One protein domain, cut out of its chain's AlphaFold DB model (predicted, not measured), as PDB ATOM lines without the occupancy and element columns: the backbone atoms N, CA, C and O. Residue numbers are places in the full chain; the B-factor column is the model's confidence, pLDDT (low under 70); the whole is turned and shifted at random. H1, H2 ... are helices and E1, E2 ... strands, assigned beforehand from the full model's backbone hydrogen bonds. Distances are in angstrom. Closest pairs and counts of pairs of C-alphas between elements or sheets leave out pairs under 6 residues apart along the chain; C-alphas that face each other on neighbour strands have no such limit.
ATOM      1  N   LEU A 117      11.468  -9.697  40.246       90.81
ATOM      2  CA  LEU A 117      10.197  -9.748  39.522       90.81
ATOM      3  C   LEU A 117      10.248  -8.911  38.237       90.81
ATOM      4  O   LEU A 117       9.947  -9.430  37.173       90.81
ATOM      5  N   VAL A 118      10.715  -7.663  38.325       86.69
ATOM      6  CA  VAL A 118      10.845  -6.770  37.160       86.69
ATOM      7  C   VAL A 118      11.831  -7.344  36.140       86.69
ATOM      8  O   VAL A 118      11.579  -7.304  34.937       86.69
ATOM      9  N   GLY A 119      12.943  -7.920  36.608       89.88
ATOM     10  CA  GLY A 119      13.903  -8.602  35.741       89.88
ATOM     11  C   GLY A 119      13.291  -9.808  35.023       89.88
ATOM     12  O   GLY A 119      13.482  -9.962  33.820       89.88
ATOM     13  N   ALA A 120      12.520 -10.635  35.736       91.69
ATOM     14  CA  ALA A 120      11.828 -11.780  35.152       91.69
ATOM     15  C   ALA A 120      10.758 -11.354  34.136       91.69
ATOM     16  O   ALA A 120      10.697 -11.925  33.054       91.69
ATOM     17  N   GLU A 121       9.965 -10.326  34.446       88.88
ATOM     18  CA  GLU A 121       8.966  -9.768  33.527       88.88
ATOM     19  C   GLU A 121       9.610  -9.219  32.249       88.88
ATOM     20  O   GLU A 121       9.106  -9.471  31.157       88.88
ATOM     21  N   ARG A 122      10.760  -8.535  32.356       89.12
ATOM     22  CA  ARG A 122      11.503  -8.054  31.183       89.12
ATOM     23  C   ARG A 122      12.062  -9.196  30.337       89.12
ATOM     24  O   ARG A 122      11.967  -9.123  29.118       89.12
ATOM     25  N   LEU A 123      12.618 -10.239  30.962       90.81
ATOM     26  CA  LEU A 123      13.112 -11.431  30.254       90.81
ATOM     27  C   LEU A 123      11.991 -12.212  29.562       90.81
ATOM     28  O   LEU A 123      12.229 -12.860  28.548       90.81
ATOM     29  N   ASP A 124      10.788 -12.174  30.129       92.12
ATOM     30  CA  ASP A 124       9.616 -12.840  29.577       92.12
ATOM     31  C   ASP A 124       8.881 -11.965  28.544       92.12
ATOM     32  O   ASP A 124       8.056 -12.484  27.798       92.12
ATOM     33  N   GLY A 125       9.132 -10.654  28.493       94.88
ATOM     34  CA  GLY A 125       8.465  -9.696  27.608       94.88
ATOM     35  C   GLY A 125       9.040  -9.612  26.190       94.88
ATOM     36  O   GLY A 125      10.072 -10.193  25.869       94.88
ATOM     37  N   CYS A 126       8.361  -8.850  25.329       97.69
ATOM     38  CA  CYS A 126       8.868  -8.515  24.000       97.69
ATOM     39  C   CYS A 126      10.020  -7.513  24.119       97.69
ATOM     40  O   CYS A 126       9.857  -6.450  24.720       97.69
ATOM     41  N   ASP A 127      11.157  -7.817  23.502       96.50
ATOM     42  CA  ASP A 127      12.283  -6.892  23.420       96.50
ATOM     43  C   ASP A 127      12.150  -5.997  22.179       96.50
ATOM     44  O   ASP A 127      12.052  -6.499  21.059       96.50
ATOM     45  N   LEU A 128      12.098  -4.683  22.395       97.38
ATOM     46  CA  LEU A 128      12.074  -3.655  21.351       97.38
ATOM     47  C   LEU A 128      13.402  -2.894  21.262       97.38
ATOM     48  O   LEU A 128      13.487  -1.875  20.569       97.38
ATOM     49  N   GLU A 129      14.436  -3.336  21.982       95.25
ATOM     50  CA  GLU A 129      15.751  -2.719  21.917       95.25
ATOM     51  C   GLU A 129      16.300  -2.778  20.481       95.25
ATOM     52  O   GLU A 129      16.238  -3.793  19.787       95.25
ATOM     53  N   GLY A 130      16.795  -1.638  19.998       94.56
ATOM     54  CA  GLY A 130      17.280  -1.492  18.624       94.56
ATOM     55  C   GLY A 130      16.199  -1.257  17.561       94.56
ATOM     56  O   GLY A 130      16.567  -0.983  16.422       94.56
ATOM     57  N   ALA A 131      14.901  -1.293  17.893       96.44
ATOM     58  CA  ALA A 131      13.859  -0.858  16.962       96.44
ATOM     59  C   ALA A 131      13.978   0.652  16.690       96.44
ATOM     60  O   ALA A 131      14.083   1.467  17.610       96.44
ATOM     61  N   THR A 132      13.946   1.030  15.414       95.19
ATOM     62  CA  THR A 132      14.132   2.412  14.940       95.19
ATOM     63  C   THR A 132      12.918   2.970  14.204       95.19
ATOM     64  O   THR A 132      12.832   4.178  13.980       95.19
ATOM     65  N   THR A 133      11.961   2.112  13.847       96.19
ATOM     66  CA  THR A 133      10.740   2.481  13.120       96.19
ATOM     67  C   THR A 133       9.496   1.838  13.731       96.19
ATOM     68  O   THR A 133       9.573   0.833  14.439       96.19
ATOM     69  N   LEU A 134       8.318   2.400  13.433       96.62
ATOM     70  CA  LEU A 134       7.044   1.840  13.894       96.62
ATOM     71  C   LEU A 134       6.765   0.459  13.279       96.62
ATOM     72  O   LEU A 134       6.182  -0.396  13.939       96.62
ATOM     73  N   ASP A 135       7.211   0.227  12.043       97.62
ATOM     74  CA  ASP A 135       7.046  -1.058  11.360       97.62
ATOM     75  C   ASP A 135       7.872  -2.166  12.024       97.62
ATOM     76  O   ASP A 135       7.384  -3.287  12.178       97.62
ATOM     77  N   GLU A 136       9.090  -1.857  12.482       98.00
ATOM     78  CA  GLU A 136       9.918  -2.788  13.259       98.00
ATOM     79  C   GLU A 136       9.263  -3.127  14.602       98.00
ATOM     80  O   GLU A 136       9.147  -4.305  14.943       98.00
ATOM     81  N   VAL A 137       8.745  -2.117  15.311       98.06
ATOM     82  CA  VAL A 137       7.974  -2.319  16.549       98.06
ATOM     83  C   VAL A 137       6.759  -3.212  16.289       98.06
ATOM     84  O   VAL A 137       6.518  -4.174  17.018       98.06
ATOM     85  N   ALA A 138       6.001  -2.941  15.224       98.19
ATOM     86  CA  ALA A 138       4.830  -3.724  14.856       98.19
ATOM     87  C   ALA A 138       5.185  -5.178  14.513       98.19
ATOM     88  O   ALA A 138       4.460  -6.096  14.903       98.19
ATOM     89  N   ALA A 139       6.280  -5.397  13.785       98.38
ATOM     90  CA  ALA A 139       6.745  -6.727  13.413       98.38
ATOM     91  C   ALA A 139       7.159  -7.542  14.646       98.38
ATOM     92  O   ALA A 139       6.683  -8.667  14.811       98.38
ATOM     93  N   GLN A 140       7.972  -6.959  15.533       98.44
ATOM     94  CA  GLN A 140       8.422  -7.603  16.771       98.44
ATOM     95  C   GLN A 140       7.243  -7.932  17.695       98.44
ATOM     96  O   GLN A 140       7.107  -9.075  18.131       98.44
ATOM     97  N   LEU A 141       6.329  -6.979  17.917       98.06
ATOM     98  CA  LEU A 141       5.140  -7.202  18.743       98.06
ATOM     99  C   LEU A 141       4.247  -8.305  18.180       98.06
ATOM    100  O   LEU A 141       3.847  -9.202  18.917       98.06
ATOM    101  N   ARG A 142       3.933  -8.271  16.880       97.88
ATOM    102  CA  ARG A 142       3.072  -9.292  16.262       97.88
ATOM    103  C   ARG A 142       3.706 -10.676  16.324       97.88
ATOM    104  O   ARG A 142       2.994 -11.647  16.579       97.88
ATOM    105  N   ASP A 143       5.017 -10.778  16.118       98.06
ATOM    106  CA  ASP A 143       5.724 -12.052  16.228       98.06
ATOM    107  C   ASP A 143       5.721 -12.592  17.663       98.06
ATOM    108  O   ASP A 143       5.378 -13.758  17.897       98.06
ATOM    109  N   PHE A 144       6.000 -11.725  18.636       98.06
ATOM    110  CA  PHE A 144       5.950 -12.066  20.051       98.06
ATOM    111  C   PHE A 144       4.554 -12.534  20.472       98.06
ATOM    112  O   PHE A 144       4.385 -13.591  21.080       98.06
ATOM    113  N   ILE A 145       3.528 -11.792  20.071       97.69
ATOM    114  CA  ILE A 145       2.134 -12.105  20.359       97.69
ATOM    115  C   ILE A 145       1.712 -13.445  19.720       97.69
ATOM    116  O   ILE A 145       1.004 -14.245  20.336       97.69
ATOM    117  N   ARG A 146       2.155 -13.720  18.487       97.06
ATOM    118  CA  ARG A 146       1.891 -14.978  17.769       97.06
ATOM    119  C   ARG A 146       2.539 -16.181  18.454       97.06
ATOM    120  O   ARG A 146       1.945 -17.257  18.477       97.06
ATOM    121  N   THR A 147       3.750 -16.016  18.976       97.12
ATOM    122  CA  THR A 147       4.506 -17.085  19.649       97.12
ATOM    123  C   THR A 147       4.084 -17.294  21.108       97.12
ATOM    124  O   THR A 147       4.352 -18.358  21.659       97.12
ATOM    125  N   HIS A 148       3.333 -16.352  21.698       96.44
ATOM    126  CA  HIS A 148       2.859 -16.405  23.088       96.44
ATOM    127  C   HIS A 148       1.331 -16.217  23.218       96.44
ATOM    128  O   HIS A 148       0.881 -15.347  23.961       96.44
ATOM    129  N   PRO A 149       0.493 -17.044  22.565       94.62
ATOM    130  CA  PRO A 149      -0.929 -16.747  22.338       94.62
ATOM    131  C   PRO A 149      -1.814 -16.683  23.596       94.62
ATOM    132  O   PRO A 149      -2.947 -16.208  23.522       94.62
ATOM    133  N   HIS A 150      -1.342 -17.177  24.744       93.25
ATOM    134  CA  HIS A 150      -2.147 -17.350  25.961       93.25
ATOM    135  C   HIS A 150      -1.884 -16.299  27.047       93.25
ATOM    136  O   HIS A 150      -2.320 -16.472  28.186       93.25
ATOM    137  N   ARG A 151      -1.173 -15.212  26.727       93.81
ATOM    138  CA  ARG A 151      -0.905 -14.155  27.706       93.81
ATOM    139  C   ARG A 151      -2.122 -13.269  27.931       93.81
ATOM    140  O   ARG A 151      -2.843 -12.924  26.998       93.81
ATOM    141  N   GLN A 152      -2.316 -12.895  29.192       94.25
ATOM    142  CA  GLN A 152      -3.373 -11.972  29.603       94.25
ATOM    143  C   GLN A 152      -3.010 -10.511  29.333       94.25
ATOM    144  O   GLN A 152      -3.915  -9.713  29.139       94.25
ATOM    145  N   LEU A 153      -1.714 -10.184  29.311       96.19
ATOM    146  CA  LEU A 153      -1.146  -8.881  28.969       96.19
ATOM    147  C   LEU A 153       0.192  -9.102  28.264       96.19
ATOM    148  O   LEU A 153       1.009  -9.910  28.711       96.19
ATOM    149  N   TYR A 154       0.400  -8.409  27.147       97.56
ATOM    150  CA  TYR A 154       1.649  -8.459  26.396       97.56
ATOM    151  C   TYR A 154       2.496  -7.244  26.759       97.56
ATOM    152  O   TYR A 154       2.219  -6.126  26.322       97.56
ATOM    153  N   HIS A 155       3.518  -7.480  27.577       97.25
ATOM    154  CA  HIS A 155       4.513  -6.473  27.910       97.25
ATOM    155  C   HIS A 155       5.600  -6.415  26.840       97.25
ATOM    156  O   HIS A 155       6.069  -7.455  26.372       97.25
ATOM    157  N   ALA A 156       6.023  -5.204  26.499       97.31
ATOM    158  CA  ALA A 156       7.203  -4.954  25.688       97.31
ATOM    159  C   ALA A 156       8.103  -3.916  26.360       97.31
ATOM    160  O   ALA A 156       7.613  -3.044  27.076       97.31
ATOM    161  N   TYR A 157       9.408  -3.995  26.133       97.38
ATOM    162  CA  TYR A 157      10.409  -3.184  26.826       97.38
ATOM    163  C   TYR A 157      11.455  -2.656  25.846       97.38
ATOM    164  O   TYR A 157      11.638  -3.216  24.773       97.38
ATOM    165  N   GLY A 158      12.182  -1.607  26.231       95.50
ATOM    166  CA  GLY A 158      13.392  -1.203  25.506       95.50
ATOM    167  C   GLY A 158      13.184  -0.174  24.396       95.50
ATOM    168  O   GLY A 158      14.155   0.191  23.739       95.50
ATOM    169  N   LEU A 159      11.968   0.354  24.201       96.69
ATOM    170  CA  LEU A 159      11.741   1.334  23.137       96.69
ATOM    171  C   LEU A 159      12.527   2.633  23.404       96.69
ATOM    172  O   LEU A 159      12.418   3.254  24.469       96.69
ATOM    173  N   ALA A 160      13.339   3.042  22.431       94.19
ATOM    174  CA  ALA A 160      14.185   4.223  22.531       94.19
ATOM    175  C   ALA A 160      13.383   5.529  22.390       94.19
ATOM    176  O   ALA A 160      12.407   5.606  21.641       94.19
ATOM    177  N   TYR A 161      13.842   6.591  23.059       91.00
ATOM    178  CA  TYR A 161      13.388   7.946  22.747       91.00
ATOM    179  C   TYR A 161      14.141   8.435  21.511       91.00
ATOM    180  O   TYR A 161      15.335   8.727  21.573       91.00
ATOM    181  N   THR A 162      13.450   8.509  20.382       91.56
ATOM    182  CA  THR A 162      13.996   9.041  19.131       91.56
ATOM    183  C   THR A 162      13.433  10.427  18.834       91.56
ATOM    184  O   THR A 162      12.387  10.821  19.352       91.56
ATOM    185  N   THR A 163      14.112  11.155  17.950       89.62
ATOM    186  CA  THR A 163      13.629  12.426  17.403       89.62
ATOM    187  C   THR A 163      13.649  12.327  15.874       89.62
ATOM    188  O   THR A 163      14.739  12.356  15.301       89.62
ATOM    189  N   PRO A 164      12.489  12.202  15.198       90.50
ATOM    190  CA  PRO A 164      11.132  12.173  15.758       90.50
ATOM    191  C   PRO A 164      10.829  10.882  16.552       90.50
ATOM    192  O   PRO A 164      11.470   9.862  16.290       90.50
ATOM    193  N   PRO A 165       9.870  10.894  17.502       93.56
ATOM    194  CA  PRO A 165       9.499   9.701  18.270       93.56
ATOM    195  C   PRO A 165       8.918   8.591  17.386       93.56
ATOM    196  O   PRO A 165       8.052   8.868  16.560       93.56
ATOM    197  N   ILE A 166       9.331   7.338  17.612       95.19
ATOM    198  CA  ILE A 166       8.736   6.153  16.956       95.19
ATOM    199  C   ILE A 166       7.248   6.013  17.309       95.19
ATOM    200  O   ILE A 166       6.425   5.734  16.441       95.19
ATOM    201  N   LEU A 167       6.904   6.233  18.584       93.56
ATOM    202  CA  LEU A 167       5.528   6.304  19.083       93.56
ATOM    203  C   LEU A 167       5.261   7.701  19.664       93.56
ATOM    204  O   LEU A 167       5.488   7.936  20.855       93.56
ATOM    205  N   PRO A 168       4.785   8.656  18.845       92.81
ATOM    206  CA  PRO A 168       4.396   9.976  19.326       92.81
ATOM    207  C   PRO A 168       3.262   9.869  20.360       92.81
ATOM    208  O   PRO A 168       2.271   9.191  20.088       92.81
ATOM    209  N   PRO A 169       3.327  10.561  21.516       89.19
ATOM    210  CA  PRO A 169       2.326  10.417  22.580       89.19
ATOM    211  C   PRO A 169       0.873  10.631  22.133       89.19
ATOM    212  O   PRO A 169      -0.020   9.927  22.596       89.19
ATOM    213  N   ALA A 170       0.635  11.572  21.213       91.62
ATOM    214  CA  ALA A 170      -0.703  11.882  20.707       91.62
ATOM    215  C   ALA A 170      -1.310  10.764  19.836       91.62
ATOM    216  O   ALA A 170      -2.531  10.660  19.739       91.62
ATOM    217  N   GLU A 171      -0.472   9.930  19.219       94.31
ATOM    218  CA  GLU A 171      -0.884   8.899  18.257       94.31
ATOM    219  C   GLU A 171      -0.664   7.479  18.789       94.31
ATOM    220  O   GLU A 171      -1.247   6.533  18.265       94.31
ATOM    221  N   ALA A 172       0.123   7.324  19.860       93.81
ATOM    222  CA  ALA A 172       0.596   6.035  20.347       93.81
ATOM    223  C   ALA A 172      -0.527   5.015  20.565       93.81
ATOM    224  O   ALA A 172      -0.407   3.882  20.116       93.81
ATOM    225  N   ARG A 173      -1.646   5.416  21.182       96.81
ATOM    226  CA  ARG A 173      -2.782   4.508  21.401       96.81
ATOM    227  C   ARG A 173      -3.364   3.988  20.084       96.81
ATOM    228  O   ARG A 173      -3.523   2.785  19.932       96.81
ATOM    229  N   THR A 174      -3.634   4.878  19.130       97.62
ATOM    230  CA  THR A 174      -4.209   4.511  17.826       97.62
ATOM    231  C   THR A 174      -3.233   3.666  17.005       97.62
ATOM    232  O   THR A 174      -3.647   2.704  16.362       97.62
ATOM    233  N   SER A 175      -1.935   3.979  17.059       97.19
ATOM    234  CA  SER A 175      -0.887   3.173  16.425       97.19
ATOM    235  C   SER A 175      -0.824   1.765  17.016       97.19
ATOM    236  O   SER A 175      -0.722   0.795  16.269       97.19
ATOM    237  N   LEU A 176      -0.941   1.627  18.340       98.06
ATOM    238  CA  LEU A 176      -0.959   0.320  18.997       98.06
ATOM    239  C   LEU A 176      -2.250  -0.457  18.722       98.06
ATOM    240  O   LEU A 176      -2.170  -1.655  18.473       98.06
ATOM    241  N   ASP A 177      -3.405   0.209  18.672       98.31
ATOM    242  CA  ASP A 177      -4.671  -0.411  18.259       98.31
ATOM    243  C   ASP A 177      -4.593  -0.945  16.814       98.31
ATOM    244  O   ASP A 177      -5.137  -2.004  16.510       98.31
ATOM    245  N   ALA A 178      -3.876  -0.255  15.916       97.94
ATOM    246  CA  ALA A 178      -3.632  -0.730  14.550       97.94
ATOM    247  C   ALA A 178      -2.638  -1.909  14.478       97.94
ATOM    248  O   ALA A 178      -2.658  -2.696  13.524       97.94
ATOM    249  N   ILE A 179      -1.750  -2.047  15.468       97.62
ATOM    250  CA  ILE A 179      -0.824  -3.181  15.572       97.62
ATOM    251  C   ILE A 179      -1.554  -4.416  16.100       97.62
ATOM    252  O   ILE A 179      -1.433  -5.483  15.491       97.62
ATOM    253  N   GLU A 180      -2.301  -4.249  17.194       97.56
ATOM    254  CA  GLU A 180      -3.065  -5.276  17.899       97.56
ATOM    255  C   GLU A 180      -4.279  -4.641  18.604       97.56
ATOM    256  O   GLU A 180      -4.128  -3.907  19.584       97.56
ATOM    257  N   ALA A 181      -5.488  -4.958  18.135       97.25
ATOM    258  CA  ALA A 181      -6.736  -4.416  18.682       97.25
ATOM    259  C   ALA A 181      -7.396  -5.329  19.732       97.25
ATOM    260  O   ALA A 181      -8.125  -4.853  20.606       97.25
ATOM    261  N   ASP A 182      -7.173  -6.643  19.648       96.38
ATOM    262  CA  ASP A 182      -7.967  -7.629  20.387       96.38
ATOM    263  C   ASP A 182      -7.343  -8.006  21.734       96.38
ATOM    264  O   ASP A 182      -8.051  -8.391  22.674       96.38
ATOM    265  N   ARG A 183      -6.018  -7.883  21.845       97.81
ATOM    266  CA  ARG A 183      -5.235  -8.264  23.025       97.81
ATOM    267  C   ARG A 183      -4.586  -7.047  23.685       97.81
ATOM    268  O   ARG A 183      -4.119  -6.154  22.987       97.81
ATOM    269  N   PRO A 184      -4.542  -6.987  25.024       98.19
ATOM    270  CA  PRO A 184      -3.956  -5.851  25.723       98.19
ATOM    271  C   PRO A 184      -2.430  -5.840  25.570       98.19
ATOM    272  O   PRO A 184      -1.766  -6.856  25.800       98.19
ATOM    273  N   VAL A 185      -1.885  -4.683  25.195       98.19
ATOM    274  CA  VAL A 185      -0.450  -4.445  24.985       98.19
ATOM    275  C   VAL A 185      -0.007  -3.257  25.830       98.19
ATOM    276  O   VAL A 185      -0.658  -2.212  25.814       98.19
ATOM    277  N   LEU A 186       1.119  -3.412  26.528       97.62
ATOM    278  CA  LEU A 186       1.781  -2.353  27.285       97.62
ATOM    279  C   LEU A 186       3.270  -2.318  26.935       97.62
ATOM    280  O   LEU A 186       4.000  -3.273  27.188       97.62
ATOM    281  N   ILE A 187       3.718  -1.205  26.366       97.38
ATOM    282  CA  ILE A 187       5.116  -0.964  26.007       97.38
ATOM    283  C   ILE A 187       5.745  -0.043  27.039       97.38
ATOM    284  O   ILE A 187       5.185   1.012  27.321       97.38
ATOM    285  N   TYR A 188       6.932  -0.390  27.521       96.25
ATOM    286  CA  TYR A 188       7.787   0.467  28.330       96.25
ATOM    287  C   TYR A 188       8.964   0.997  27.512       96.25
ATOM    288  O   TYR A 188       9.607   0.266  26.751       96.25
ATOM    289  N   ALA A 189       9.278   2.275  27.711       95.31
ATOM    290  CA  ALA A 189      10.511   2.867  27.214       95.31
ATOM    291  C   ALA A 189      11.744   2.191  27.834       95.31
ATOM    292  O   ALA A 189      11.665   1.529  28.872       95.31
ATOM    293  N   HIS A 190      12.906   2.377  27.209       93.31
ATOM    294  CA  HIS A 190      14.170   1.786  27.665       93.31
ATOM    295  C   HIS A 190      14.560   2.154  29.107       93.31
ATOM    296  O   HIS A 190      15.230   1.361  29.767       93.31
ATOM    297  N   ASP A 191      14.123   3.316  29.600       92.81
ATOM    298  CA  ASP A 191      14.373   3.801  30.961       92.81
ATOM    299  C   ASP A 191      13.302   3.380  31.982       92.81
ATOM    300  O   ASP A 191      13.439   3.691  33.160       92.81
ATOM    301  N   LEU A 192      12.253   2.674  31.540       92.44
ATOM    302  CA  LEU A 192      11.115   2.224  32.349       92.44
ATOM    303  C   LEU A 192      10.282   3.350  32.995       92.44
ATOM    304  O   LEU A 192       9.467   3.069  33.873       92.44
ATOM    305  N   HIS A 193      10.425   4.607  32.554       92.62
ATOM    306  CA  HIS A 193       9.674   5.744  33.114       92.62
ATOM    307  C   HIS A 193       8.491   6.197  32.255       92.62
ATOM    308  O   HIS A 193       7.622   6.920  32.743       92.62
ATOM    309  N   THR A 194       8.429   5.758  30.999       93.69
ATOM    310  CA  THR A 194       7.305   6.030  30.094       93.69
ATOM    311  C   THR A 194       6.685   4.723  29.629       93.69
ATOM    312  O   THR A 194       7.400   3.776  29.298       93.69
ATOM    313  N   GLY A 195       5.352   4.686  29.587       95.06
ATOM    314  CA  GLY A 195       4.591   3.563  29.061       95.06
ATOM    315  C   GLY A 195       3.547   3.994  28.034       95.06
ATOM    316  O   GLY A 195       2.955   5.067  28.158       95.06
ATOM    317  N   TRP A 196       3.300   3.138  27.044       97.06
ATOM    318  CA  TRP A 196       2.225   3.286  26.064       97.06
ATOM    319  C   TRP A 196       1.371   2.026  26.048       97.06
ATOM    320  O   TRP A 196       1.896   0.917  25.994       97.06
ATOM    321  N   ALA A 197       0.056   2.202  26.072       97.81
ATOM    322  CA  ALA A 197      -0.907   1.113  26.093       97.81
ATOM    323  C   ALA A 197      -1.900   1.255  24.937       97.81
ATOM    324  O   ALA A 197      -2.259   2.375  24.555       97.81
ATOM    325  N   ASN A 198      -2.343   0.125  24.387       98.19
ATOM    326  CA  ASN A 198      -3.472   0.110  23.460       98.19
ATOM    327  C   ASN A 198      -4.801   0.261  24.221       98.19
ATOM    328  O   ASN A 198      -4.848   0.169  25.449       98.19
ATOM    329  N   THR A 199      -5.902   0.477  23.501       98.19
ATOM    330  CA  THR A 199      -7.231   0.651  24.105       98.19
ATOM    331  C   THR A 199      -7.656  -0.574  24.918       98.19
ATOM    332  O   THR A 199      -8.334  -0.427  25.926       98.19
ATOM    333  N   LYS A 200      -7.242  -1.786  24.532       97.94
ATOM    334  CA  LYS A 200      -7.604  -3.020  25.243       97.94
ATOM    335  C   LYS A 200      -6.982  -3.134  26.644       97.94
ATOM    336  O   LYS A 200      -7.497  -3.893  27.464       97.94
ATOM    337  N   ALA A 201      -5.882  -2.427  26.903       96.81
ATOM    338  CA  ALA A 201      -5.144  -2.455  28.166       96.81
ATOM    339  C   ALA A 201      -5.558  -1.357  29.173       96.81
ATOM    340  O   ALA A 201      -4.968  -1.296  30.254       96.81
ATOM    341  N   ILE A 202      -6.537  -0.505  28.837       93.31
ATOM    342  CA  ILE A 202      -7.034   0.629  29.646       93.31
ATOM    343  C   ILE A 202      -8.515   0.410  29.973       93.31
ATOM    344  O   ILE A 202      -8.900   0.665  31.135       93.31
TER     345      ILE A 202
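Overview. This is residues 117 to 202 of the 202 residues of the protein "Amidohydro_3 domain-containing protein" of Desulfonatronum sp. SC1 (UniProt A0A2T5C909). A small three-stranded sheet has a long helix, H2, over one of its faces, running slantwise to the strands. The short helix H3 is on that same face, beside the strands near E3, and the short helix H1 is on the opposite face, over E1. The printed part has 86 residues, with three named helices and three named strands in the order H1, H2, E1, H3, E2, E3; the sheet order is E1, E2, E3, mixed. The class is mixed, helices and strands. The whole is compact, with a radius of gyration of the C-alphas of 11.7 A and spans of 34 by 27 by 22 A.

Along the chain. H1 is residues 117 to 124, 10.4 A long, and begins at C-alpha 117 at (10.197, -9.748, 39.522). H2, residues 134 to 147, is 19.9 A long, with C-alpha 134 at (7.044, 1.840, 13.894). E1 is residues 154 to 159, 14.4 A. H3 is residues 172 to 179, 10.5 A. E2 is residues 185 to 189, 13.4 A. E3, residues 195 to 197, is 6.7 A and ends at C-alpha 197 at (-0.907, 1.113, 26.093).

Arrangement. E1 and E2 are parallel, at 21 degrees, with N 156 and O 186 2.9 A apart and N 188 and O 156 2.8 A apart, both within hydrogen-bond range. E2 and E3 form a hairpin, antiparallel at 162 degrees, with N 187 and O 196 2.8 A apart, within hydrogen-bond range. E1, H3 and E2 form a strand-helix-strand unit, two parallel neighbour strands with a helix between them along the chain, and its crossover is right-handed. H2 is on the sheet, at a height of 10.0 A, over E1 and only just over E2, with 3 C-alphas; on the local plane it stands at 35 degrees to E1. The closest C-alphas of H3 and E3 are those of Arg 173 and Ala 197, 6.1 A apart. H2, with residues 138 to 142 alone, and H3 only just touch, with 3 pairs of C-alphas within 8 A; the closest are Ala 138 and Ile 179, 5.7 A apart, at a steep tilt of 54 degrees, the same way. H1 only just stands up from the sheet, its line rising 43 degrees; it is apart from H2 and H3. In H1, H2 and H3 every O i to N i+4 pair is within hydrogen-bond range.

Size, cuts and confidence. The C-alphas farthest apart are those of His 150 and Thr 163, 34.8 A. The printed part has no cut. The link from E1 to H3, residues 160 to 171, is long. The mean pLDDT of the printed part is 95.3, and no printed residue is under 70.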